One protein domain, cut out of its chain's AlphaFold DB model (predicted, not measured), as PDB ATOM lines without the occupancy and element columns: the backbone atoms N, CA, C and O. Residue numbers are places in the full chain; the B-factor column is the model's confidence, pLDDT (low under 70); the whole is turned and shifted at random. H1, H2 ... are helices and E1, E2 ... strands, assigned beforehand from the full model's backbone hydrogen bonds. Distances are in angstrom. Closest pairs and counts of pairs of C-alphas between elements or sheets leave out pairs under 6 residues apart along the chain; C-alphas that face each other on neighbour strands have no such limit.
ATOM      1  N   GLN A   4     -24.883 -55.670   2.876       56.62
ATOM      2  CA  GLN A   4     -23.463 -55.634   2.517       56.62
ATOM      3  C   GLN A   4     -23.187 -54.954   1.171       56.62
ATOM      4  O   GLN A   4     -22.158 -54.299   1.036       56.62
ATOM      5  N   LEU A   5     -24.090 -55.060   0.193       59.84
ATOM      6  CA  LEU A   5     -23.924 -54.407  -1.107       59.84
ATOM      7  C   LEU A   5     -24.117 -52.886  -1.001       59.84
ATOM      8  O   LEU A   5     -23.398 -52.124  -1.638       59.84
ATOM      9  N   CYS A   6     -25.050 -52.452  -0.149       66.50
ATOM     10  CA  CYS A   6     -25.332 -51.039   0.094       66.50
ATOM     11  C   CYS A   6     -24.145 -50.326   0.765       66.50
ATOM     12  O   CYS A   6     -23.724 -49.262   0.312       66.50
ATOM     13  N   ILE A   7     -23.550 -50.961   1.782       71.19
ATOM     14  CA  ILE A   7     -22.356 -50.442   2.467       71.19
ATOM     15  C   ILE A   7     -21.150 -50.442   1.527       71.19
ATOM     16  O   ILE A   7     -20.436 -49.449   1.462       71.19
ATOM     17  N   LYS A   8     -20.938 -51.521   0.761       73.50
ATOM     18  CA  LYS A   8     -19.793 -51.633  -0.154       73.50
ATOM     19  C   LYS A   8     -19.777 -50.534  -1.222       73.50
ATOM     20  O   LYS A   8     -18.710 -50.060  -1.586       73.50
ATOM     21  N   ASN A   9     -20.944 -50.107  -1.695       85.88
ATOM     22  CA  ASN A   9     -21.047 -49.030  -2.681       85.88
ATOM     23  C   ASN A   9     -20.913 -47.621  -2.069       85.88
ATOM     24  O   ASN A   9     -20.817 -46.655  -2.817       85.88
ATOM     25  N   ASN A  10     -20.912 -47.497  -0.736       89.19
ATOM     26  CA  ASN A  10     -20.890 -46.229   0.000       89.19
ATOM     27  C   ASN A  10     -19.896 -46.289   1.178       89.19
ATOM     28  O   ASN A  10     -20.179 -45.798   2.274       89.19
ATOM     29  N   GLU A  11     -18.744 -46.934   0.968       87.62
ATOM     30  CA  GLU A  11     -17.801 -47.269   2.040       87.62
ATOM     31  C   GLU A  11     -17.296 -46.024   2.778       87.62
ATOM     32  O   GLU A  11     -17.325 -45.999   4.006       87.62
ATOM     33  N   ASP A  12     -16.942 -44.959   2.054       90.19
ATOM     34  CA  ASP A  12     -16.467 -43.702   2.648       90.19
ATOM     35  C   ASP A  12     -17.493 -43.076   3.605       90.19
ATOM     36  O   ASP A  12     -17.127 -42.517   4.639       90.19
ATOM     37  N   ARG A  13     -18.790 -43.211   3.296       91.56
ATOM     38  CA  ARG A  13     -19.890 -42.649   4.091       91.56
ATOM     39  C   ARG A  13     -20.186 -43.458   5.355       91.56
ATOM     40  O   ARG A  13     -20.596 -42.876   6.362       91.56
ATOM     41  N   TYR A  14     -20.026 -44.777   5.289       92.12
ATOM     42  CA  TYR A  14     -20.412 -45.709   6.356       92.12
ATOM     43  C   TYR A  14     -19.219 -46.388   7.039       92.12
ATOM     44  O   TYR A  14     -19.389 -47.336   7.811       92.12
ATOM     45  N   LYS A  15     -17.996 -45.914   6.796       91.31
ATOM     46  CA  LYS A  15     -16.788 -46.449   7.423       91.31
ATOM     47  C   LYS A  15     -16.879 -46.358   8.947       91.31
ATOM     48  O   LYS A  15     -17.078 -45.287   9.512       91.31
ATOM     49  N   GLY A  16     -16.714 -47.498   9.617       90.44
ATOM     50  CA  GLY A  16     -16.766 -47.585  11.081       90.44
ATOM     51  C   GLY A  16     -18.174 -47.534  11.685       90.44
ATOM     52  O   GLY A  16     -18.293 -47.557  12.908       90.44
ATOM     53  N   TYR A  17     -19.233 -47.499  10.869       93.12
ATOM     54  CA  TYR A  17     -20.599 -47.577  11.376       93.12
ATOM     55  C   TYR A  17     -20.922 -48.967  11.925       93.12
ATOM     56  O   TYR A  17     -20.630 -50.000  11.322       93.12
ATOM     57  N   THR A  18     -21.642 -48.980  13.040       91.94
ATOM     58  CA  THR A  18     -22.417 -50.140  13.482       91.94
ATOM     59  C   THR A  18     -23.827 -50.088  12.896       91.94
ATOM     60  O   THR A  18     -24.370 -49.011  12.637       91.94
ATOM     61  N   ILE A  19     -24.480 -51.248  12.768       90.88
ATOM     62  CA  ILE A  19     -25.892 -51.304  12.352       90.88
ATOM     63  C   ILE A  19     -26.795 -50.475  13.277       90.88
ATOM     64  O   ILE A  19     -27.724 -49.829  12.811       90.88
ATOM     65  N   ARG A  20     -26.484 -50.421  14.581       94.00
ATOM     66  CA  ARG A  20     -27.240 -49.627  15.555       94.00
ATOM     67  C   ARG A  20     -27.164 -48.131  15.254       94.00
ATOM     68  O   ARG A  20     -28.189 -47.466  15.328       94.00
ATOM     69  N   GLN A  21     -25.979 -47.617  14.918       94.56
ATOM     70  CA  GLN A  21     -25.809 -46.208  14.545       94.56
ATOM     71  C   GLN A  21     -26.586 -45.881  13.273       94.56
ATOM     72  O   GLN A  21     -27.303 -44.889  13.253       94.56
ATOM     73  N   LEU A  22     -26.518 -46.752  12.261       92.75
ATOM     74  CA  LEU A  22     -27.289 -46.575  11.033       92.75
ATOM     75  C   LEU A  22     -28.799 -46.572  11.308       92.75
ATOM     76  O   LEU A  22     -29.499 -45.664  10.874       92.75
ATOM     77  N   CYS A  23     -29.308 -47.551  12.060       94.00
ATOM     78  CA  CYS A  23     -30.727 -47.609  12.408       94.00
ATOM     79  C   CYS A  23     -31.184 -46.375  13.194       94.00
ATOM     80  O   CYS A  23     -32.277 -45.874  12.939       94.00
ATOM     81  N   GLN A  24     -30.363 -45.887  14.130       95.75
ATOM     82  CA  GLN A  24     -30.678 -44.692  14.909       95.75
ATOM     83  C   GLN A  24     -30.694 -43.442  14.024       95.75
ATOM     84  O   GLN A  24     -31.654 -42.686  14.075       95.75
ATOM     85  N   GLU A  25     -29.696 -43.266  13.155       94.31
ATOM     86  CA  GLU A  25     -29.626 -42.125  12.238       94.31
ATOM     87  C   GLU A  25     -30.811 -42.100  11.262       94.31
ATOM     88  O   GLU A  25     -31.461 -41.068  11.094       94.31
ATOM     89  N   MET A  26     -31.150 -43.252  10.671       93.06
ATOM     90  CA  MET A  26     -32.341 -43.382   9.828       93.06
ATOM     91  C   MET A  26     -33.607 -43.012  10.608       93.06
ATOM     92  O   MET A  26     -34.443 -42.262  10.109       93.06
ATOM     93  N   HIS A  27     -33.755 -43.522  11.832       94.31
ATOM     94  CA  HIS A  27     -34.910 -43.234  12.676       94.31
ATOM     95  C   HIS A  27     -35.027 -41.740  13.004       94.31
ATOM     96  O   HIS A  27     -36.092 -41.152  12.807       94.31
ATOM     97  N   ASP A  28     -33.933 -41.120  13.441       95.62
ATOM     98  CA  ASP A  28     -33.888 -39.717  13.851       95.62
ATOM     99  C   ASP A  28     -34.198 -38.779  12.679       95.62
ATOM    100  O   ASP A  28     -34.916 -37.789  12.851       95.62
ATOM    101  N   LEU A  29     -33.758 -39.119  11.461       93.31
ATOM    102  CA  LEU A  29     -34.127 -38.381  10.255       93.31
ATOM    103  C   LEU A  29     -35.651 -38.366  10.054       93.31
ATOM    104  O   LEU A  29     -36.254 -37.299   9.927       93.31
ATOM    105  N   TYR A  30     -36.296 -39.536  10.068       92.44
ATOM    106  CA  TYR A  30     -37.746 -39.632   9.863       92.44
ATOM    107  C   TYR A  30     -38.552 -38.976  10.996       92.44
ATOM    108  O   TYR A  30     -39.610 -38.387  10.739       92.44
ATOM    109  N   VAL A  31     -38.056 -39.044  12.236       94.25
ATOM    110  CA  VAL A  31     -38.656 -38.369  13.396       94.25
ATOM    111  C   VAL A  31     -38.533 -36.853  13.267       94.25
ATOM    112  O   VAL A  31     -39.542 -36.159  13.366       94.25
ATOM    113  N   SER A  32     -37.339 -36.331  12.975       93.94
ATOM    114  CA  SER A  32     -37.088 -34.883  12.872       93.94
ATOM    115  C   SER A  32     -37.920 -34.202  11.779       93.94
ATOM    116  O   SER A  32     -38.292 -33.036  11.909       93.94
ATOM    117  N   ARG A  33     -38.268 -34.939  10.717       91.69
ATOM    118  CA  ARG A  33     -39.113 -34.462   9.612       91.69
ATOM    119  C   ARG A  33     -40.605 -34.764   9.798       91.69
ATOM    120  O   ARG A  33     -41.393 -34.450   8.913       91.69
ATOM    121  N   ASN A  34     -41.014 -35.353  10.927       93.31
ATOM    122  CA  ASN A  34     -42.403 -35.733  11.214       93.31
ATOM    123  C   ASN A  34     -43.058 -36.564  10.093       93.31
ATOM    124  O   ASN A  34     -44.254 -36.430   9.815       93.31
ATOM    125  N   VAL A  35     -42.293 -37.455   9.454       93.00
ATOM    126  CA  VAL A  35     -42.722 -38.160   8.230       93.00
ATOM    127  C   VAL A  35     -43.993 -38.977   8.447       93.00
ATOM    128  O   VAL A  35     -44.893 -38.954   7.614       93.00
ATOM    129  N   LYS A  36     -44.140 -39.611   9.615       92.94
ATOM    130  CA  LYS A  36     -45.367 -40.329  10.001       92.94
ATOM    131  C   LYS A  36     -46.612 -39.436   9.984       92.94
ATOM    132  O   LYS A  36     -47.694 -39.899   9.635       92.94
ATOM    133  N   GLN A  37     -46.482 -38.185  10.426       94.50
ATOM    134  CA  GLN A  37     -47.603 -37.252  10.464       94.50
ATOM    135  C   GLN A  37     -47.914 -36.741   9.055       94.50
ATOM    136  O   GLN A  37     -49.069 -36.795   8.646       94.50
ATOM    137  N   LEU A  38     -46.879 -36.391   8.281       94.81
ATOM    138  CA  LEU A  38     -47.020 -36.024   6.870       94.81
ATOM    139  C   LEU A  38     -47.734 -37.120   6.071       94.81
ATOM    140  O   LEU A  38     -48.707 -36.823   5.391       94.81
ATOM    141  N   GLN A  39     -47.351 -38.391   6.233       93.75
ATOM    142  CA  GLN A  39     -48.024 -39.522   5.576       93.75
ATOM    143  C   GLN A  39     -49.514 -39.601   5.894       93.75
ATOM    144  O   GLN A  39     -50.312 -39.892   5.011       93.75
ATOM    145  N   LYS A  40     -49.911 -39.350   7.147       94.56
ATOM    146  CA  LYS A  40     -51.333 -39.323   7.513       94.56
ATOM    147  C   LYS A  40     -52.052 -38.157   6.850       94.56
ATOM    148  O   LYS A  40     -53.181 -38.319   6.401       94.56
ATOM    149  N   ASP A  41     -51.411 -36.996   6.819       95.94
ATOM    150  CA  ASP A  41     -52.005 -35.778   6.282       95.94
ATOM    151  C   ASP A  41     -52.113 -35.818   4.747       95.94
ATOM    152  O   ASP A  41     -53.051 -35.247   4.202       95.94
ATOM    153  N   LEU A  42     -51.278 -36.583   4.037       95.12
ATOM    154  CA  LEU A  42     -51.427 -36.798   2.586       95.12
ATOM    155  C   LEU A  42     -52.799 -37.361   2.183       95.12
ATOM    156  O   LEU A  42     -53.277 -37.067   1.096       95.12
ATOM    157  N   PHE A  43     -53.443 -38.140   3.056       94.56
ATOM    158  CA  PHE A  43     -54.707 -38.829   2.755       94.56
ATOM    159  C   PHE A  43     -55.874 -38.358   3.630       94.56
ATOM    160  O   PHE A  43     -56.916 -39.012   3.711       94.56
ATOM    161  N   ARG A  44     -55.721 -37.222   4.316       94.94
ATOM    162  CA  ARG A  44     -56.797 -36.602   5.094       94.94
ATOM    163  C   ARG A  44     -57.508 -35.557   4.256       94.94
ATOM    164  O   ARG A  44     -56.873 -34.668   3.708       94.94
ATOM    165  N   LYS A  45     -58.844 -35.584   4.275       92.19
ATOM    166  CA  LYS A  45     -59.696 -34.627   3.548       92.19
ATOM    167  C   LYS A  45     -59.315 -33.156   3.776       92.19
ATOM    168  O   LYS A  45     -59.428 -32.360   2.858       92.19
ATOM    169  N   ALA A  46     -58.869 -32.803   4.983       92.62
ATOM    170  CA  ALA A  46     -58.485 -31.434   5.342       92.62
ATOM    171  C   ALA A  46     -57.212 -30.926   4.638       92.62
ATOM    172  O   ALA A  46     -56.963 -29.726   4.630       92.62
ATOM    173  N   THR A  47     -56.397 -31.829   4.097       92.38
ATOM    174  CA  THR A  47     -55.058 -31.551   3.558       92.38
ATOM    175  C   THR A  47     -54.839 -32.182   2.184       92.38
ATOM    176  O   THR A  47     -53.709 -32.186   1.691       92.38
ATOM    177  N   LEU A  48     -55.909 -32.697   1.566       92.81
ATOM    178  CA  LEU A  48     -55.873 -33.137   0.177       92.81
ATOM    179  C   LEU A  48     -55.491 -31.957  -0.730       92.81
ATOM    180  O   LEU A  48     -55.898 -30.823  -0.453       92.81
ATOM    181  N   PRO A  49     -54.718 -32.214  -1.796       95.00
ATOM    182  CA  PRO A  49     -54.506 -31.254  -2.870       95.00
ATOM    183  C   PRO A  49     -55.817 -30.667  -3.411       95.00
ATOM    184  O   PRO A  49     -56.861 -31.319  -3.426       95.00
ATOM    185  N   GLU A  50     -55.760 -29.416  -3.860       96.25
ATOM    186  CA  GLU A  50     -56.889 -28.782  -4.535       96.25
ATOM    187  C   GLU A  50     -57.011 -29.342  -5.955       96.25
ATOM    188  O   GLU A  50     -56.051 -29.311  -6.722       96.25
ATOM    189  N   TYR A  51     -58.199 -29.820  -6.314       94.75
ATOM    190  CA  TYR A  51     -58.508 -30.287  -7.659       94.75
ATOM    191  C   TYR A  51     -58.822 -29.100  -8.577       94.75
ATOM    192  O   TYR A  51     -59.834 -28.427  -8.380       94.75
ATOM    193  N   VAL A  52     -57.977 -28.852  -9.580       96.94
ATOM    194  CA  VAL A  52     -58.160 -27.751 -10.546       96.94
ATOM    195  C   VAL A  52     -58.683 -28.271 -11.874       96.94
ATOM    196  O   VAL A  52     -59.567 -27.667 -12.479       96.94
ATOM    197  N   LEU A  53     -58.142 -29.403 -12.320       95.50
ATOM    198  CA  LEU A  53     -58.422 -30.005 -13.617       95.50
ATOM    199  C   LEU A  53     -58.680 -31.489 -13.432       95.50
ATOM    200  O   LEU A  53     -58.137 -32.120 -12.523       95.50
ATOM    201  N   ASN A  54     -59.438 -32.076 -14.354       96.56
ATOM    202  CA  ASN A  54     -59.468 -33.524 -14.419       96.56
ATOM    203  C   ASN A  54     -58.134 -34.075 -14.963       96.56
ATOM    204  O   ASN A  54     -57.464 -33.406 -15.758       96.56
ATOM    205  N   PRO A  55     -57.749 -35.306 -14.577       96.31
ATOM    206  CA  PRO A  55     -56.469 -35.879 -14.989       96.31
ATOM    207  C   PRO A  55     -56.325 -36.061 -16.505       96.31
ATOM    208  O   PRO A  55     -55.211 -36.048 -17.021       96.31
ATOM    209  N   HIS A  56     -57.438 -36.229 -17.225       97.19
ATOM    210  CA  HIS A  56     -57.428 -36.355 -18.679       97.19
ATOM    211  C   HIS A  56     -56.993 -35.044 -19.347       97.19
ATOM    212  O   HIS A  56     -56.125 -35.063 -20.218       97.19
ATOM    213  N   ASP A  57     -57.527 -33.909 -18.902       97.00
ATOM    214  CA  ASP A  57     -57.176 -32.596 -19.442       97.00
ATOM    215  C   ASP A  57     -55.751 -32.199 -19.051       97.00
ATOM    216  O   ASP A  57     -54.998 -31.721 -19.897       97.00
ATOM    217  N   ALA A  58     -55.330 -32.493 -17.816       97.19
ATOM    218  CA  ALA A  58     -53.934 -32.327 -17.409       97.19
ATOM    219  C   ALA A  58     -52.980 -33.141 -18.306       97.19
ATOM    220  O   ALA A  58     -51.957 -32.626 -18.758       97.19
ATOM    221  N   ASN A  59     -53.349 -34.383 -18.639       96.50
ATOM    222  CA  ASN A  59     -52.583 -35.218 -19.560       96.50
ATOM    223  C   ASN A  59     -52.572 -34.662 -20.997       96.50
ATOM    224  O   ASN A  59     -51.545 -34.737 -21.667       96.50
ATOM    225  N   ILE A  60     -53.673 -34.079 -21.485       97.38
ATOM    226  CA  ILE A  60     -53.690 -33.398 -22.792       97.38
ATOM    227  C   ILE A  60     -52.676 -32.250 -22.818       97.38
ATOM    228  O   ILE A  60     -51.930 -32.121 -23.790       97.38
ATOM    229  N   GLU A  61     -52.624 -31.430 -21.770       97.50
ATOM    230  CA  GLU A  61     -51.679 -30.311 -21.701       97.50
ATOM    231  C   GLU A  61     -50.223 -30.802 -21.581       97.50
ATOM    232  O   GLU A  61     -49.341 -30.247 -22.244       97.50
ATOM    233  N   LEU A  62     -49.978 -31.902 -20.855       96.50
ATOM    234  CA  LEU A  62     -48.681 -32.591 -20.836       96.50
ATOM    235  C   LEU A  62     -48.262 -33.065 -22.238       96.50
ATOM    236  O   LEU A  62     -47.156 -32.766 -22.683       96.50
ATOM    237  N   VAL A  63     -49.153 -33.735 -22.977       97.19
ATOM    238  CA  VAL A  63     -48.895 -34.197 -24.359       97.19
ATOM    239  C   VAL A  63     -48.641 -33.027 -25.316       97.19
ATOM    240  O   VAL A  63     -47.855 -33.148 -26.254       97.19
ATOM    241  N   ARG A  64     -49.267 -31.871 -25.072       97.00
ATOM    242  CA  ARG A  64     -49.032 -30.622 -25.818       97.00
ATOM    243  C   ARG A  64     -47.739 -29.905 -25.425       97.00
ATOM    244  O   ARG A  64     -47.467 -28.840 -25.977       97.00
ATOM    245  N   ASN A  65     -46.957 -30.466 -24.504       97.25
ATOM    246  CA  ASN A  65     -45.734 -29.876 -23.969       97.25
ATOM    247  C   ASN A  65     -45.961 -28.501 -23.309       97.25
ATOM    248  O   ASN A  65     -45.087 -27.637 -23.331       97.25
ATOM    249  N   LYS A  66     -47.145 -28.286 -22.722       97.94
ATOM    250  CA  LYS A  66     -47.480 -27.078 -21.951       97.94
ATOM    251  C   LYS A  66     -47.138 -27.257 -20.479       97.94
ATOM    252  O   LYS A  66     -47.977 -27.140 -19.581       97.94
ATOM    253  N   VAL A  67     -45.891 -27.634 -20.256       98.00
ATOM    254  CA  VAL A  67     -45.368 -27.973 -18.943       98.00
ATOM    255  C   VAL A  67     -44.009 -27.346 -18.750       98.00
ATOM    256  O   VAL A  67     -43.262 -27.123 -19.701       98.00
ATOM    257  N   GLU A  68     -43.673 -27.108 -17.497       98.00
ATOM    258  CA  GLU A  68     -42.322 -26.773 -17.091       98.00
ATOM    259  C   GLU A  68     -41.889 -27.666 -15.935       98.00
ATOM    260  O   GLU A  68     -42.711 -28.155 -15.156       98.00
ATOM    261  N   LEU A  69     -40.585 -27.900 -15.846       97.81
ATOM    262  CA  LEU A  69     -39.987 -28.676 -14.776       97.81
ATOM    263  C   LEU A  69     -39.520 -27.717 -13.683       97.81
ATOM    264  O   LEU A  69     -38.620 -26.912 -13.917       97.81
ATOM    265  N   VAL A  70     -40.113 -27.810 -12.493       97.75
ATOM    266  CA  VAL A  70     -39.809 -26.905 -11.374       97.75
ATOM    267  C   VAL A  70     -39.253 -27.672 -10.177       97.75
ATOM    268  O   VAL A  70     -39.647 -28.822  -9.950       97.75
ATOM    269  N   PRO A  71     -38.333 -27.075  -9.399       97.56
ATOM    270  CA  PRO A  71     -37.842 -27.696  -8.177       97.56
ATOM    271  C   PRO A  71     -38.973 -27.823  -7.153       97.56
ATOM    272  O   PRO A  71     -39.812 -26.931  -7.005       97.56
ATOM    273  N   LEU A  72     -38.971 -28.917  -6.388       97.62
ATOM    274  CA  LEU A  72     -39.974 -29.160  -5.352       97.62
ATOM    275  C   LEU A  72     -39.988 -28.063  -4.283       97.62
ATOM    276  O   LEU A  72     -41.022 -27.866  -3.660       97.62
ATOM    277  N   THR A  73     -38.906 -27.306  -4.088       97.25
ATOM    278  CA  THR A  73     -38.871 -26.145  -3.180       97.25
ATOM    279  C   THR A  73     -39.861 -25.046  -3.558       97.25
ATOM    280  O   THR A  73     -40.388 -24.390  -2.661       97.25
ATOM    281  N   ASP A  74     -40.190 -24.919  -4.845       97.56
ATOM    282  CA  ASP A  74     -41.012 -23.831  -5.395       97.56
ATOM    283  C   ASP A  74     -42.331 -24.335  -6.012       97.56
ATOM    284  O   ASP A  74     -43.048 -23.597  -6.686       97.56
ATOM    285  N   ILE A  75     -42.675 -25.607  -5.786       98.31
ATOM    286  CA  ILE A  75     -43.782 -26.275  -6.485       98.31
ATOM    287  C   ILE A  75     -45.168 -26.013  -5.882       98.31
ATOM    288  O   ILE A  75     -46.180 -26.271  -6.528       98.31
ATOM    289  N   VAL A  76     -45.253 -25.552  -4.629       98.12
ATOM    290  CA  VAL A  76     -46.542 -25.420  -3.928       98.12
ATOM    291  C   VAL A  76     -47.468 -24.467  -4.670       98.12
ATOM    292  O   VAL A  76     -47.075 -23.380  -5.079       98.12
ATOM    293  N   GLY A  77     -48.723 -24.887  -4.825       97.25
ATOM    294  CA  GLY A  77     -49.741 -24.136  -5.552       97.25
ATOM    295  C   GLY A  77     -49.673 -24.292  -7.072       97.25
ATOM    296  O   GLY A  77     -50.622 -23.899  -7.744       97.25
ATOM    297  N   ARG A  78     -48.622 -24.903  -7.630       98.19
ATOM    298  CA  ARG A  78     -48.539 -25.226  -9.062       98.19
ATOM    299  C   ARG A  78     -49.361 -26.476  -9.374       98.19
ATOM    300  O   ARG A  78     -49.437 -27.385  -8.544       98.19
ATOM    301  N   VAL A  79     -49.974 -26.530 -10.555       98.31
ATOM    302  CA  VAL A  79     -50.796 -27.677 -10.977       98.31
ATOM    303  C   VAL A  79     -49.905 -28.786 -11.521       98.31
ATOM    304  O   VAL A  79     -49.150 -28.562 -12.463       98.31
ATOM    305  N   ALA A  80     -49.990 -29.976 -10.934       98.31
ATOM    306  CA  ALA A  80     -49.202 -31.131 -11.336       98.31
ATOM    307  C   ALA A  80     -49.591 -31.609 -12.742       98.31
ATOM    308  O   ALA A  80     -50.769 -31.830 -13.029       98.31
ATOM    309  N   ALA A  81     -48.595 -31.801 -13.606       97.81
ATOM    310  CA  ALA A  81     -48.794 -32.415 -14.917       97.81
ATOM    311  C   ALA A  81     -48.778 -33.952 -14.841       97.81
ATOM    312  O   ALA A  81     -49.423 -34.628 -15.636       97.81
ATOM    313  N   GLU A  82     -48.058 -34.498 -13.860       97.62
ATOM    314  CA  GLU A  82     -47.895 -35.931 -13.629       97.62
ATOM    315  C   GLU A  82     -48.302 -36.318 -12.206       97.62
ATOM    316  O   GLU A  82     -48.395 -35.484 -11.305       97.62
ATOM    317  N   GLY A  83     -48.554 -37.610 -12.005       97.06
ATOM    318  CA  GLY A  83     -48.891 -38.145 -10.697       97.06
ATOM    319  C   GLY A  83     -47.646 -38.371  -9.847       97.06
ATOM    320  O   GLY A  83     -46.759 -39.115 -10.252       97.06
ATOM    321  N   ALA A  84     -47.601 -37.788  -8.651       97.31
ATOM    322  CA  ALA A  84     -46.486 -37.951  -7.726       97.31
ATOM    323  C   ALA A  84     -46.714 -39.168  -6.818       97.31
ATOM    324  O   ALA A  84     -47.623 -39.169  -5.978       97.31
ATOM    325  N   LEU A  85     -45.879 -40.199  -6.966       96.44
ATOM    326  CA  LEU A  85     -46.004 -41.478  -6.264       96.44
ATOM    327  C   LEU A  85     -44.719 -41.793  -5.480       96.44
ATOM    328  O   LEU A  85     -43.699 -42.134  -6.078       96.44
ATOM    329  N   PRO A  86     -44.749 -41.712  -4.142       94.12
ATOM    330  CA  PRO A  86     -43.628 -42.097  -3.294       94.12
ATOM    331  C   PRO A  86     -43.812 -43.491  -2.671       94.12
ATOM    332  O   PRO A  86     -44.929 -43.891  -2.330       94.12
ATOM    333  N   TYR A  87     -42.706 -44.197  -2.418       89.88
ATOM    334  CA  TYR A  87     -42.669 -45.420  -1.611       89.88
ATOM    335  C   TYR A  87     -41.878 -45.224  -0.312       89.88
ATOM    336  O   TYR A  87     -40.670 -44.981  -0.358       89.88
ATOM    337  N   PRO A  88     -42.508 -45.423   0.862       85.94
ATOM    338  CA  PRO A  88     -43.946 -45.650   1.092       85.94
ATOM    339  C   PRO A  88     -44.806 -44.390   0.821       85.94
ATOM    340  O   PRO A  88     -44.254 -43.293   0.732       85.94
ATOM    341  N   PRO A  89     -46.152 -44.494   0.748       88.19
ATOM    342  CA  PRO A  89     -46.967 -45.712   0.848       88.19
ATOM    343  C   PRO A  89     -47.138 -46.492  -0.465       88.19
ATOM    344  O   PRO A  89     -47.687 -47.588  -0.425       88.19
ATOM    345  N   GLY A  90     -46.688 -45.966  -1.605       91.31
ATOM    346  CA  GLY A  90     -46.861 -46.620  -2.904       91.31
ATOM    347  C   GLY A  90     -48.178 -46.317  -3.608       91.31
ATOM    348  O   GLY A  90     -48.657 -47.132  -4.394       91.31
ATOM    349  N   VAL A  91     -48.784 -45.171  -3.297       94.56
ATOM    350  CA  VAL A  91     -49.988 -44.649  -3.957       94.56
ATOM    351  C   VAL A  91     -49.788 -43.172  -4.284       94.56
ATOM    352  O   VAL A  91     -48.936 -42.518  -3.680       94.56
ATOM    353  N   LEU A  92     -50.566 -42.648  -5.234       95.06
ATOM    354  CA  LEU A  92     -50.490 -41.242  -5.629       95.06
ATOM    355  C   LEU A  92     -50.793 -40.316  -4.447       95.06
ATOM    356  O   LEU A  92     -51.795 -40.475  -3.751       95.06
ATOM    357  N   CYS A  93     -49.908 -39.346  -4.245       96.12
ATOM    358  CA  CYS A  93     -50.035 -38.288  -3.244       96.12
ATOM    359  C   CYS A  93     -50.433 -36.944  -3.860       96.12
ATOM    360  O   CYS A  93     -50.939 -36.076  -3.152       96.12
ATOM    361  N   VAL A  94     -50.176 -36.785  -5.158       97.44
ATOM    362  CA  VAL A  94     -50.682 -35.707  -6.010       97.44
ATOM    363  C   VAL A  94     -51.068 -36.351  -7.333       97.44
ATOM    364  O   VAL A  94     -50.287 -37.120  -7.896       97.44
ATOM    365  N   VAL A  95     -52.277 -36.089  -7.803       97.19
ATOM    366  CA  VAL A  95     -52.809 -36.592  -9.074       97.19
ATOM    367  C   VAL A  95     -52.636 -35.507 -10.151       97.19
ATOM    368  O   VAL A  95     -52.698 -34.321  -9.819       97.19
ATOM    369  N   PRO A  96     -52.432 -35.855 -11.440       97.94
ATOM    370  CA  PRO A  96     -52.431 -34.859 -12.510       97.94
ATOM    371  C   PRO A  96     -53.680 -33.972 -12.456       97.94
ATOM    372  O   PRO A  96     -54.796 -34.481 -12.338       97.94
ATOM    373  N   GLY A  97     -53.488 -32.658 -12.552       97.44
ATOM    374  CA  GLY A  97     -54.561 -31.666 -12.442       97.44
ATOM    375  C   GLY A  97     -54.820 -31.140 -11.027       97.44
ATOM    376  O   GLY A  97     -55.593 -30.191 -10.870       97.44
ATOM    377  N   GLU A  98     -54.165 -31.685 -10.000       98.12
ATOM    378  CA  GLU A  98     -54.204 -31.138  -8.640       98.12
ATOM    379  C   GLU A  98     -53.094 -30.102  -8.399       98.12
ATOM    380  O   GLU A  98     -51.993 -30.208  -8.944       98.12
ATOM    381  N   ARG A  99     -53.345 -29.109  -7.534       98.12
ATOM    382  CA  ARG A  99     -52.289 -28.212  -7.037       98.12
ATOM    383  C   ARG A  99     -51.457 -28.902  -5.974       98.12
ATOM    384  O   ARG A  99     -51.990 -29.382  -4.974       98.12
ATOM    385  N   TRP A 100     -50.139 -28.846  -6.124       98.19
ATOM    386  CA  TRP A 100     -49.208 -29.327  -5.110       98.19
ATOM    387  C   TRP A 100     -49.486 -28.681  -3.751       98.19
ATOM    388  O   TRP A 100     -49.352 -27.467  -3.572       98.19
ATOM    389  N   SER A 101     -49.863 -29.509  -2.776       97.44
ATOM    390  CA  SER A 101     -50.144 -29.052  -1.419       97.44
ATOM    391  C   SER A 101     -48.849 -28.883  -0.613       97.44
ATOM    392  O   SER A 101     -47.863 -29.590  -0.856       97.44
ATOM    393  N   PRO A 102     -48.837 -28.017   0.418       97.19
ATOM    394  CA  PRO A 102     -47.703 -27.920   1.336       97.19
ATOM    395  C   PRO A 102     -47.359 -29.255   2.013       97.19
ATOM    396  O   PRO A 102     -46.201 -29.511   2.332       97.19
ATOM    397  N   THR A 103     -48.356 -30.114   2.247       96.88
ATOM    398  CA  THR A 103     -48.162 -31.440   2.847       96.88
ATOM    399  C   THR A 103     -47.429 -32.376   1.892       96.88
ATOM    400  O   THR A 103     -46.447 -33.000   2.298       96.88
ATOM    401  N   ALA A 104     -47.862 -32.430   0.626       97.00
ATOM    402  CA  ALA A 104     -47.187 -33.201  -0.412       97.00
ATOM    403  C   ALA A 104     -45.747 -32.726  -0.592       97.00
ATOM    404  O   ALA A 104     -44.821 -33.524  -0.470       97.00
ATOM    405  N   GLN A 105     -45.536 -31.418  -0.745       97.44
ATOM    406  CA  GLN A 105     -44.197 -30.847  -0.870       97.44
ATOM    407  C   GLN A 105     -43.282 -31.256   0.295       97.44
ATOM    408  O   GLN A 105     -42.209 -31.815   0.078       97.44
ATOM    409  N   LYS A 106     -43.709 -31.017   1.543       97.00
ATOM    410  CA  LYS A 106     -42.905 -31.335   2.735       97.00
ATOM    411  C   LYS A 106     -42.562 -32.816   2.825       97.00
ATOM    412  O   LYS A 106     -41.463 -33.154   3.258       97.00
ATOM    413  N   TYR A 107     -43.484 -33.690   2.426       96.69
ATOM    414  CA  TYR A 107     -43.235 -35.124   2.406       96.69
ATOM    415  C   TYR A 107     -42.143 -35.496   1.401       96.69
ATOM    416  O   TYR A 107     -41.170 -36.143   1.777       96.69
ATOM    417  N   PHE A 108     -42.247 -35.030   0.155       96.88
ATOM    418  CA  PHE A 108     -41.249 -35.332  -0.874       96.88
ATOM    419  C   PHE A 108     -39.884 -34.699  -0.576       96.88
ATOM    420  O   PHE A 108     -38.863 -35.348  -0.790       96.88
ATOM    421  N   LEU A 109     -39.838 -33.497   0.008       96.56
ATOM    422  CA  LEU A 109     -38.582 -32.889   0.472       96.56
ATOM    423  C   LEU A 109     -37.932 -33.685   1.618       96.56
ATOM    424  O   LEU A 109     -36.707 -33.745   1.710       96.56
ATOM    425  N   ALA A 110     -38.719 -34.336   2.482       95.44
ATOM    426  CA  ALA A 110     -38.170 -35.241   3.493       95.44
ATOM    427  C   ALA A 110     -37.550 -36.500   2.861       95.44
ATOM    428  O   ALA A 110     -36.524 -36.981   3.343       95.44
ATOM    429  N   LEU A 111     -38.135 -37.010   1.770       94.69
ATOM    430  CA  LEU A 111     -37.563 -38.119   1.002       94.69
ATOM    431  C   LEU A 111     -36.285 -37.696   0.263       94.69
ATOM    432  O   LEU A 111     -35.300 -38.429   0.305       94.69
ATOM    433  N   GLU A 112     -36.267 -36.502  -0.342       95.06
ATOM    434  CA  GLU A 112     -35.067 -35.903  -0.949       95.06
ATOM    435  C   GLU A 112     -33.924 -35.795   0.070       95.06
ATOM    436  O   GLU A 112     -32.780 -36.153  -0.217       95.06
ATOM    437  N   GLU A 113     -34.220 -35.356   1.291       94.25
ATOM    438  CA  GLU A 113     -33.219 -35.307   2.355       94.25
ATOM    439  C   GLU A 113     -32.690 -36.708   2.698       94.25
ATOM    440  O   GLU A 113     -31.484 -36.883   2.863       94.25
ATOM    441  N   GLY A 114     -33.558 -37.723   2.739       92.94
ATOM    442  CA  GLY A 114     -33.155 -39.124   2.904       92.94
ATOM    443  C   GLY A 114     -32.210 -39.609   1.807       92.94
ATOM    444  O   GLY A 114     -31.205 -40.247   2.107       92.94
ATOM    445  N   ILE A 115     -32.473 -39.240   0.552       92.88
ATOM    446  CA  ILE A 115     -31.615 -39.581  -0.593       92.88
ATOM    447  C   ILE A 115     -30.210 -38.993  -0.424       92.88
ATOM    448  O   ILE A 115     -29.219 -39.675  -0.680       92.88
ATOM    449  N   ASN A 116     -30.118 -37.743   0.031       93.50
ATOM    450  CA  ASN A 116     -28.838 -37.053   0.194       93.50
ATOM    451  C   ASN A 116     -28.053 -37.506   1.433       93.50
ATOM    452  O   ASN A 116     -26.823 -37.520   1.413       93.50
ATOM    453  N   THR A 117     -28.745 -37.855   2.517       92.56
ATOM    454  CA  THR A 117     -28.113 -38.157   3.815       92.56
ATOM    455  C   THR A 117     -27.776 -39.638   3.987       92.56
ATOM    456  O   THR A 117     -26.789 -39.973   4.656       92.56
ATOM    457  N   LEU A 118     -28.568 -40.521   3.367       92.25
ATOM    458  CA  LEU A 118     -28.515 -41.975   3.524       92.25
ATOM    459  C   LEU A 118     -28.367 -42.681   2.158       92.25
ATOM    460  O   LEU A 118     -29.271 -43.411   1.728       92.25
ATOM    461  N   PRO A 119     -27.242 -42.481   1.446       91.56
ATOM    462  CA  PRO A 119     -27.054 -43.062   0.123       91.56
ATOM    463  C   PRO A 119     -27.135 -44.596   0.164       91.56
ATOM    464  O   PRO A 119     -26.543 -45.260   1.009       91.56
ATOM    465  N   GLY A 120     -27.904 -45.169  -0.765       89.25
ATOM    466  CA  GLY A 120     -28.206 -46.604  -0.812       89.25
ATOM    467  C   GLY A 120     -29.442 -47.041  -0.005       89.25
ATOM    468  O   GLY A 120     -29.873 -48.187  -0.134       89.25
ATOM    469  N   PHE A 121     -30.070 -46.123   0.741       89.69
ATOM    470  CA  PHE A 121     -31.390 -46.299   1.370       89.69
ATOM    471  C   PHE A 121     -32.437 -45.329   0.803       89.69
ATOM    472  O   PHE A 121     -33.429 -45.014   1.461       89.69
ATOM    473  N   ALA A 122     -32.200 -44.847  -0.419       85.62
ATOM    474  CA  ALA A 122     -33.096 -43.947  -1.123       85.62
ATOM    475  C   ALA A 122     -34.488 -44.592  -1.306       85.62
ATOM    476  O   ALA A 122     -34.567 -45.717  -1.809       85.62
ATOM    477  N   PRO A 123     -35.575 -43.905  -0.916       86.25
ATOM    478  CA  PRO A 123     -36.929 -44.323  -1.257       86.25
ATOM    479  C   PRO A 123     -37.140 -44.268  -2.772       86.25
ATOM    480  O   PRO A 123     -36.536 -43.454  -3.471       86.25
ATOM    481  N   GLU A 124     -38.026 -45.122  -3.278       88.69
ATOM    482  CA  GLU A 124     -38.451 -45.060  -4.675       88.69
ATOM    483  C   GLU A 124     -39.489 -43.945  -4.848       88.69
ATOM    484  O   GLU A 124     -40.424 -43.821  -4.052       88.69
ATOM    485  N   ILE A 125     -39.314 -43.120  -5.881       93.38
ATOM    486  CA  ILE A 125     -40.192 -41.994  -6.193       93.38
ATOM    487  C   ILE A 125     -40.462 -41.994  -7.701       93.38
ATOM    488  O   ILE A 125     -39.531 -42.110  -8.494       93.38
ATOM    489  N   GLN A 126     -41.730 -41.864  -8.088       95.50
ATOM    490  CA  GLN A 126     -42.188 -41.782  -9.476       95.50
ATOM    491  C   GLN A 126     -42.987 -40.486  -9.697       95.50
ATOM    492  O   GLN A 126     -43.574 -39.942  -8.757       95.50
ATOM    493  N   GLY A 127     -42.971 -39.969 -10.931       94.44
ATOM    494  CA  GLY A 127     -43.549 -38.660 -11.284       94.44
ATOM    495  C   GLY A 127     -42.793 -37.456 -10.709       94.44
ATOM    496  O   GLY A 127     -43.273 -36.326 -10.761       94.44
ATOM    497  N   VAL A 128     -41.610 -37.703 -10.142       96.69
ATOM    498  CA  VAL A 128     -40.666 -36.703  -9.645       96.69
ATOM    499  C   VAL A 128     -39.277 -37.097 -10.130       96.69
ATOM    500  O   VAL A 128     -38.901 -38.268 -10.100       96.69
ATOM    501  N   TYR A 129     -38.513 -36.108 -10.570       96.62
ATOM    502  CA  TYR A 129     -37.232 -36.272 -11.239       96.62
ATOM    503  C   TYR A 129     -36.118 -35.805 -10.317       96.62
ATOM    504  O   TYR A 129     -36.087 -34.654  -9.890       96.62
ATOM    505  N   LEU A 130     -35.197 -36.708 -10.007       95.00
ATOM    506  CA  LEU A 130     -34.032 -36.415  -9.185       95.00
ATOM    507  C   LEU A 130     -32.887 -35.960 -10.088       95.00
ATOM    508  O   LEU A 130     -32.459 -36.705 -10.968       95.00
ATOM    509  N   GLN A 131     -32.381 -34.750  -9.865       95.12
ATOM    510  CA  GLN A 131     -31.224 -34.214 -10.576       95.12
ATOM    511  C   GLN A 131     -30.123 -33.874  -9.583       95.12
ATOM    512  O   GLN A 131     -30.396 -33.418  -8.475       95.12
ATOM    513  N   LYS A 132     -28.872 -34.116  -9.973       93.88
ATOM    514  CA  LYS A 132     -27.716 -33.736  -9.167       93.88
ATOM    515  C   LYS A 132     -27.274 -32.336  -9.571       93.88
ATOM    516  O   LYS A 132     -26.829 -32.136 -10.700       93.88
ATOM    517  N   ASP A 133     -27.389 -31.402  -8.643       90.56
ATOM    518  CA  ASP A 133     -26.994 -30.016  -8.839       90.56
ATOM    519  C   ASP A 133     -25.460 -29.859  -8.789       90.56
ATOM    520  O   ASP A 133     -24.748 -30.738  -8.282       90.56
ATOM    521  N   PRO A 134     -24.912 -28.726  -9.278       90.31
ATOM    522  CA  PRO A 134     -23.474 -28.443  -9.228       90.31
ATOM    523  C   PRO A 134     -22.878 -28.418  -7.812       90.31
ATOM    524  O   PRO A 134     -21.679 -28.635  -7.654       90.31
ATOM    525  N   ASP A 135     -23.700 -28.174  -6.786       91.12
ATOM    526  CA  ASP A 135     -23.308 -28.230  -5.369       91.12
ATOM    527  C   ASP A 135     -23.146 -29.673  -4.841       91.12
ATOM    528  O   ASP A 135     -22.725 -29.886  -3.703       91.12
ATOM    529  N   GLY A 136     -23.445 -30.674  -5.674       89.50
ATOM    530  CA  GLY A 136     -23.358 -32.092  -5.355       89.50
ATOM    531  C   GLY A 136     -24.614 -32.666  -4.701       89.50
ATOM    532  O   GLY A 136     -24.678 -33.888  -4.531       89.50
ATOM    533  N   ARG A 137     -25.611 -31.833  -4.375       93.38
ATOM    534  CA  ARG A 137     -26.882 -32.255  -3.784       93.38
ATOM    535  C   ARG A 137     -27.822 -32.779  -4.867       93.38
ATOM    536  O   ARG A 137     -27.899 -32.255  -5.971       93.38
ATOM    537  N   THR A 138     -28.563 -33.829  -4.544       95.00
ATOM    538  CA  THR A 138     -29.673 -34.306  -5.370       95.00
ATOM    539  C   THR A 138     -30.920 -33.507  -5.020       95.00
ATOM    540  O   THR A 138     -31.364 -33.560  -3.873       95.00
ATOM    541  N   ARG A 139     -31.484 -32.784  -5.984       96.38
ATOM    542  CA  ARG A 139     -32.752 -32.063  -5.844       96.38
ATOM    543  C   ARG A 139     -33.852 -32.742  -6.631       96.38
ATOM    544  O   ARG A 139     -33.611 -33.331  -7.685       96.38
ATOM    545  N   ALA A 140     -35.058 -32.662  -6.100       96.88
ATOM    546  CA  ALA A 140     -36.220 -33.299  -6.675       96.88
ATOM    547  C   ALA A 140     -37.094 -32.263  -7.409       96.88
ATOM    548  O   ALA A 140     -37.351 -31.174  -6.897       96.88
ATOM    549  N   TYR A 141     -37.529 -32.600  -8.620       98.12
ATOM    550  CA  TYR A 141     -38.257 -31.722  -9.539       98.12
ATOM    551  C   TYR A 141     -39.559 -32.381 -10.002       98.12
ATOM    552  O   TYR A 141     -39.622 -33.601 -10.122       98.12
ATOM    553  N   GLY A 142     -40.586 -31.593 -10.307       97.94
ATOM    554  CA  GLY A 142     -41.856 -32.094 -10.843       97.94
ATOM    555  C   GLY A 142     -42.312 -31.288 -12.052       97.94
ATOM    556  O   GLY A 142     -42.084 -30.079 -12.105       97.94
ATOM    557  N   TYR A 143     -42.947 -31.950 -13.023       98.25
ATOM    558  CA  TYR A 143     -43.598 -31.240 -14.121       98.25
ATOM    559  C   TYR A 143     -44.904 -30.614 -13.644       98.25
ATOM    560  O   TYR A 143     -45.756 -31.271 -13.032       98.25
ATOM    561  N   VAL A 144     -45.064 -29.337 -13.959       98.38
ATOM    562  CA  VAL A 144     -46.259 -28.552 -13.663       98.38
ATOM    563  C   VAL A 144     -46.776 -27.896 -14.930       98.38
ATOM    564  O   VAL A 144     -46.009 -27.637 -15.856       98.38
ATOM    565  N   LEU A 145     -48.076 -27.633 -14.984       98.06
ATOM    566  CA  LEU A 145     -48.685 -26.932 -16.111       98.06
ATOM    567  C   LEU A 145     -48.285 -25.444 -16.098       98.06
ATOM    568  O   LEU A 145     -48.181 -24.830 -15.032       98.06
ATOM    569  N   THR A 146     -48.076 -24.857 -17.279       94.81
ATOM    570  CA  THR A 146     -47.647 -23.449 -17.420       94.81
ATOM    571  C   THR A 146     -48.793 -22.442 -17.324       94.81
ATOM    572  O   THR A 146     -48.566 -21.297 -16.947       94.81
TER     573      THR A 146
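What this domain is: This is residues 4 to 146 of the 148 residues of the protein "Ornithine decarboxylase isozyme, inducible" of Haemophilus influenzae (UniProt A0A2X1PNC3). The longest helix, H6, lies in the middle of an elongated body, between a small three-stranded sheet and the line of H3 followed by H4. H1 and H2 sit at one end of the body, H5 at the other by the sheet. The printed part has 143 residues, in the order H1 H2 H3 H4 H5 E1 H6 E2 E3; the class is mixed, helices and strands. The antiparallel sheet runs E1 E3 E2. The whole is compact, with a radius of gyration of the C-alphas of 16.6 A, and spans 52 by 33 by 23 A.

Where its parts are: H1 is residues 4 to 8, from C-alpha 4 at (-23.463, -55.634, 2.517), and H2 is 11 to 14. H3, 19 to 32, is 19.9 A long; H4 is 35 to 42, H5 55 to 63 and E1 67 to 71. H6, 102 to 117, is 22.2 A long. E2 is 129 to 132; E3, 138 to 145, is 23.0 A long and ends at C-alpha 145 (-48.685, -26.932, -16.111).

How they stand to each other: H6 is on the sheet at a height of 6.6 A. With residues 103 to 110 alone it touches H4, closest at the C-alphas of Leu 38 and Tyr 107, 5.9 A. H3 is close to H6 but not clearly touching, at 7.5 A between the C-alphas of Leu 29 and Gly 114. H5 only grazes the sheet with residues 58 to 62. E1 and E3 are antiparallel, N 68 to O 144 being 2.9 A; E2 and E3 form a hairpin, N 129 to O 141 being 2.8 A. E1, H6 and E2 form a split strand-helix-strand unit, two strands running the same way with E3 between them, its crossover right-handed. Every O i to N i+4 pair is within hydrogen-bond range in H1, H3, H4, H5 and H6; H2 is too short for one.

The domain as a whole: The printed part has no cut. The links H4 to H5, E1 to H6 and H6 to E2 are long. Residues 4 to 6 are under 70 in pLDDT.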